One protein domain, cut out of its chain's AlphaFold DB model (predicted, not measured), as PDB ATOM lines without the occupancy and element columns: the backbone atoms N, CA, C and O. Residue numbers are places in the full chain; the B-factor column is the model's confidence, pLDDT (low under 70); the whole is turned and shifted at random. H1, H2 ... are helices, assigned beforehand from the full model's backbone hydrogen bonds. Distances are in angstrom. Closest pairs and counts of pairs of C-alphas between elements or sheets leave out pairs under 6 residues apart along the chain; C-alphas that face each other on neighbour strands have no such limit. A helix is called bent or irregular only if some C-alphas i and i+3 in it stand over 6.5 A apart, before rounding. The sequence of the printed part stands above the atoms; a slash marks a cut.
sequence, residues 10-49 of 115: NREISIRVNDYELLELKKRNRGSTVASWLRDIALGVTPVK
ATOM      1  N   ASN A  10     118.643  46.620  54.282       91.25
ATOM      2  CA  ASN A  10     119.399  47.708  54.923       91.25
ATOM      3  C   ASN A  10     118.607  48.451  56.014       91.25
ATOM      4  O   ASN A  10     119.087  49.444  56.549       91.25
ATOM      5  N   ARG A  11     117.372  48.024  56.308       88.69
ATOM      6  CA  ARG A  11     116.517  48.620  57.343       88.69
ATOM      7  C   ARG A  11     116.285  47.612  58.460       88.69
ATOM      8  O   ARG A  11     116.050  46.436  58.179       88.69
ATOM      9  N   GLU A  12     116.321  48.093  59.693       90.31
ATOM     10  CA  GLU A  12     116.095  47.303  60.899       90.31
ATOM     11  C   GLU A  12     114.779  47.707  61.571       90.31
ATOM     12  O   GLU A  12     114.376  48.870  61.527       90.31
ATOM     13  N   ILE A  13     114.105  46.725  62.168       87.88
ATOM     14  CA  ILE A  13     112.920  46.915  63.003       87.88
ATOM     15  C   ILE A  13     113.231  46.255  64.345       87.88
ATOM     16  O   ILE A  13     113.426  45.040  64.399       87.88
ATOM     17  N   SER A  14     113.277  47.044  65.415       91.00
ATOM     18  CA  SER A  14     113.522  46.549  66.771       91.00
ATOM     19  C   SER A  14     112.203  46.386  67.523       91.00
ATOM     20  O   SER A  14     111.331  47.252  67.461       91.00
ATOM     21  N   ILE A  15     112.074  45.288  68.267       89.31
ATOM     22  CA  ILE A  15     110.931  45.013  69.141       89.31
ATOM     23  C   ILE A  15     111.419  44.880  70.582       89.31
ATOM     24  O   ILE A  15     112.461  44.277  70.832       89.31
ATOM     25  N   ARG A  16     110.678  45.457  71.529       93.94
ATOM     26  CA  ARG A  16     110.910  45.234  72.960       93.94
ATOM     27  C   ARG A  16     110.056  44.056  73.403       93.94
ATOM     28  O   ARG A  16     108.881  44.010  73.060       93.94
ATOM     29  N   VAL A  17     110.664  43.137  74.139       93.75
ATOM     30  CA  VAL A  17     110.019  41.941  74.684       93.75
ATOM     31  C   VAL A  17     110.502  41.724  76.110       93.75
ATOM     32  O   VAL A  17     111.621  42.119  76.447       93.75
ATOM     33  N   ASN A  18     109.672  41.108  76.940       93.44
ATOM     34  CA  ASN A  18     110.079  40.608  78.252       93.44
ATOM     35  C   ASN A  18     110.685  39.190  78.148       93.44
ATOM     36  O   ASN A  18     110.684  38.570  77.081       93.44
ATOM     37  N   ASP A  19     111.208  38.663  79.257       94.44
ATOM     38  CA  ASP A  19     111.895  37.361  79.273       94.44
ATOM     39  C   ASP A  19     110.985  36.189  78.888       94.44
ATOM     40  O   ASP A  19     111.412  35.261  78.194       94.44
ATOM     41  N   TYR A  20     109.714  36.244  79.293       94.12
ATOM     42  CA  TYR A  20     108.719  35.233  78.946       94.12
ATOM     43  C   TYR A  20     108.445  35.223  77.437       94.12
ATOM     44  O   TYR A  20     108.511  34.176  76.790       94.12
ATOM     45  N   GLU A  21     108.208  36.397  76.855       89.50
ATOM     46  CA  GLU A  21     107.989  36.569  75.421       89.50
ATOM     47  C   GLU A  21     109.214  36.128  74.623       89.50
ATOM     48  O   GLU A  21     109.082  35.406  73.634       89.50
ATOM     49  N   LEU A  22     110.421  36.486  75.069       89.88
ATOM     50  CA  LEU A  22     111.657  36.069  74.415       89.88
ATOM     51  C   LEU A  22     111.816  34.542  74.414       89.88
ATOM     52  O   LEU A  22     112.218  33.962  73.399       89.88
ATOM     53  N   LEU A  23     111.497  33.885  75.530       87.88
ATOM     54  CA  LEU A  23     111.541  32.430  75.642       87.88
ATOM     55  C   LEU A  23     110.526  31.768  74.701       87.88
ATOM     56  O   LEU A  23     110.874  30.835  73.974       87.88
ATOM     57  N   GLU A  24     109.294  32.269  74.663       86.81
ATOM     58  CA  GLU A  24     108.247  31.754  73.778       86.81
ATOM     59  C   GLU A  24     108.583  31.958  72.296       86.81
ATOM     60  O   GLU A  24     108.418  31.039  71.488       86.81
ATOM     61  N   LEU A  25     109.134  33.116  71.924       87.31
ATOM     62  CA  LEU A  25     109.601  33.382  70.561       87.31
ATOM     63  C   LEU A  25     110.721  32.418  70.153       87.31
ATOM     64  O   LEU A  25     110.710  31.902  69.035       87.31
ATOM     65  N   LYS A  26     111.662  32.121  71.059       84.50
ATOM     66  CA  LYS A  26     112.728  31.138  70.815       84.50
ATOM     67  C   LYS A  26     112.184  29.723  70.634       84.50
ATOM     68  O   LYS A  26     112.621  29.041  69.715       84.50
ATOM     69  N   LYS A  27     111.219  29.292  71.456       83.44
ATOM     70  CA  LYS A  27     110.583  27.966  71.330       83.44
ATOM     71  C   LYS A  27     109.810  27.810  70.019       83.44
ATOM     72  O   LYS A  27     109.805  26.736  69.424       83.44
ATOM     73  N   ARG A  28     109.123  28.868  69.580       78.62
ATOM     74  CA  ARG A  28     108.302  28.859  68.357       78.62
ATOM     75  C   ARG A  28     109.122  29.059  67.087       78.62
ATOM     76  O   ARG A  28     108.661  28.665  66.015       78.62
ATOM     77  N   ASN A  29     110.314  29.645  67.193       80.56
ATOM     78  CA  ASN A  29     111.224  29.791  66.070       80.56
ATOM     79  C   ASN A  29     111.676  28.414  65.559       80.56
ATOM     80  O   ASN A  29     112.416  27.695  66.223       80.56
ATOM     81  N   ARG A  30     111.248  28.082  64.340       67.81
ATOM     82  CA  ARG A  30     111.635  26.859  63.615       67.81
ATOM     83  C   ARG A  30     112.677  27.118  62.521       67.81
ATOM     84  O   ARG A  30     113.026  26.201  61.786       67.81
ATOM     85  N   GLY A  31     113.121  28.367  62.375       64.69
ATOM     86  CA  GLY A  31     114.107  28.796  61.386       64.69
ATOM     87  C   GLY A  31     115.481  29.070  61.999       64.69
ATOM     88  O   GLY A  31     115.689  28.962  63.206       64.69
ATOM     89  N   SER A  32     116.423  29.491  61.153       68.81
ATOM     90  CA  SER A  32     117.808  29.786  61.552       68.81
ATOM     91  C   SER A  32     117.927  30.916  62.580       68.81
ATOM     92  O   SER A  32     118.828  30.896  63.411       68.81
ATOM     93  N   THR A  33     117.020  31.900  62.549       84.06
ATOM     94  CA  THR A  33     117.000  33.029  63.490       84.06
ATOM     95  C   THR A  33     115.571  33.486  63.783       84.06
ATOM     96  O   THR A  33     114.724  33.515  62.888       84.06
ATOM     97  N   VAL A  34     115.331  33.942  65.019       85.25
ATOM     98  CA  VAL A  34     114.041  34.510  65.457       85.25
ATOM     99  C   VAL A  34     113.637  35.701  64.581       85.25
ATOM    100  O   VAL A  34     112.474  35.830  64.214       85.25
ATOM    101  N   ALA A  35     114.603  36.530  64.171       86.19
ATOM    102  CA  ALA A  35     114.366  37.677  63.297       86.19
ATOM    103  C   ALA A  35     113.888  37.276  61.893       86.19
ATOM    104  O   ALA A  35     113.060  37.970  61.303       86.19
ATOM    105  N   SER A  36     114.397  36.169  61.336       84.69
ATOM    106  CA  SER A  36     113.899  35.688  60.046       84.69
ATOM    107  C   SER A  36     112.490  35.136  60.165       84.69
ATOM    108  O   SER A  36     111.630  35.502  59.373       84.69
ATOM    109  N   TRP A  37     112.247  34.328  61.192       86.44
ATOM    110  CA  TRP A  37     110.942  33.733  61.438       86.44
ATOM    111  C   TRP A  37     109.851  34.781  61.719       86.44
ATOM    112  O   TRP A  37     108.774  34.716  61.133       86.44
ATOM    113  N   LEU A  38     110.142  35.800  62.536       87.31
ATOM    114  CA  LEU A  38     109.224  36.917  62.786       87.31
ATOM    115  C   LEU A  38     108.891  37.700  61.516       87.31
ATOM    116  O   LEU A  38     107.751  38.115  61.331       87.31
ATOM    117  N   ARG A  39     109.874  37.894  60.630       86.81
ATOM    118  CA  ARG A  39     109.655  38.567  59.348       86.81
ATOM    119  C   ARG A  39     108.717  37.766  58.457       86.81
ATOM    120  O   ARG A  39     107.810  38.349  57.877       86.81
ATOM    121  N   ASP A  40     108.942  36.461  58.354       85.44
ATOM    122  CA  ASP A  40     108.109  35.575  57.543       85.44
ATOM    123  C   ASP A  40     106.654  35.638  58.033       85.44
ATOM    124  O   ASP A  40     105.750  35.882  57.235       85.44
ATOM    125  N   ILE A  41     106.441  35.584  59.354       84.44
ATOM    126  CA  ILE A  41     105.115  35.780  59.963       84.44
ATOM    127  C   ILE A  41     104.530  37.156  59.624       84.44
ATOM    128  O   ILE A  41     103.393  37.239  59.164       84.44
ATOM    129  N   ALA A  42     105.288  38.237  59.826       84.12
ATOM    130  CA  ALA A  42     104.817  39.605  59.596       84.12
ATOM    131  C   ALA A  42     104.493  39.898  58.118       84.12
ATOM    132  O   ALA A  42     103.686  40.778  57.826       84.12
ATOM    133  N   LEU A  43     105.100  39.159  57.185       86.19
ATOM    134  CA  LEU A  43     104.838  39.240  55.746       86.19
ATOM    135  C   LEU A  43     103.744  38.268  55.272       86.19
ATOM    136  O   LEU A  43     103.517  38.157  54.067       86.19
ATOM    137  N   GLY A  44     103.071  37.562  56.187       78.00
ATOM    138  CA  GLY A  44     101.999  36.622  55.857       78.00
ATOM    139  C   GLY A  44     102.486  35.300  55.260       78.00
ATOM    140  O   GLY A  44     101.698  34.571  54.660       78.00
ATOM    141  N   VAL A  45     103.771  34.965  55.408       76.50
ATOM    142  CA  VAL A  45     104.279  33.633  55.069       76.50
ATOM    143  C   VAL A  45     103.824  32.680  56.164       76.50
ATOM    144  O   VAL A  45     104.296  32.748  57.298       76.50
ATOM    145  N   THR A  46     102.905  31.775  55.835       64.25
ATOM    146  CA  THR A  46     102.470  30.730  56.762       64.25
ATOM    147  C   THR A  46     103.640  29.777  57.011       64.25
ATOM    148  O   THR A  46     104.039  29.071  56.080       64.25
ATOM    149  N   PRO A  47     104.214  29.720  58.229       62.47
ATOM    150  CA  PRO A  47     105.282  28.776  58.508       62.47
ATOM    151  C   PRO A  47     104.730  27.364  58.309       62.47
ATOM    152  O   PRO A  47     103.760  26.968  58.962       62.47
ATOM    153  N   VAL A  48     105.324  26.622  57.370       59.16
ATOM    154  CA  VAL A  48     104.913  25.253  57.048       59.16
ATOM    155  C   VAL A  48     104.976  24.448  58.342       59.16
ATOM    156  O   VAL A  48     106.022  24.369  58.993       59.16
ATOM    157  N   LYS A  49     103.834  23.900  58.772       60.75
ATOM    158  CA  LYS A  49     103.824  22.971  59.902       60.75
ATOM    159  C   LYS A  49     104.728  21.798  59.507       60.75
ATOM    160  O   LYS A  49     104.496  21.246  58.433       60.75
TER     161      LYS A  49
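What this domain is: This is residues 10 to 49 of the 115 residues of the protein "MobC family plasmid mobilization relaxosome protein" of Erysipelothrix sp (UniProt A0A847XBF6). Two short helices, H1 and H2, form an open corner, about perpendicular to each other, with the end of H1 near the start of H2. A drawn-out stretch, residues 10 to 18, leads to the start of H1, and a tail, residues 43 to 49, leads away from the end of H2. The printed part has 40 residues, with H1 then H2 along it and no named strand; the class is all helix, though under half of the residues, 19 of 40, are in named elements. It is only just compact, close to loose, with a radius of gyration of the C-alphas of 10.6 A and spans of 28 by 26 by 17 A.

How they stand to each other: H1, residues 19 to 28, is joined by a tight link, residues 29 to 33, to H2, residues 34 to 42. The two helices are close but not clearly touching, with 2 pairs of C-alphas within 8 A. Their closest C-alphas are those of Lys 26 and Val 34, 6.5 A apart. Their lines are about perpendicular, at 76 degrees, and their centres are 13.2 A apart. In both H1 and H2 every O i to N i+4 pair is within hydrogen-bond range.

Where its parts are: The printed part begins at Asn 10, with its C-alpha at (119.399, 47.708, 54.923). H1 begins at C-alpha 19, at (111.895, 37.361, 79.273), and is 14.3 A long from first to last C-alpha. H2 measures 12.1 A from first to last C-alpha and ends at C-alpha 42, at (104.817, 39.605, 59.596). Neither helix is bent or irregular.

The domain as a whole: The C-alphas of Asn 10 and Lys 49, the first and last printed residues, are the two farthest apart, at 29.7 A. The printed part has no cut. The mean pLDDT of the printed part is 83.0; it is under 70 at residues 30 to 32 and 46 to 49.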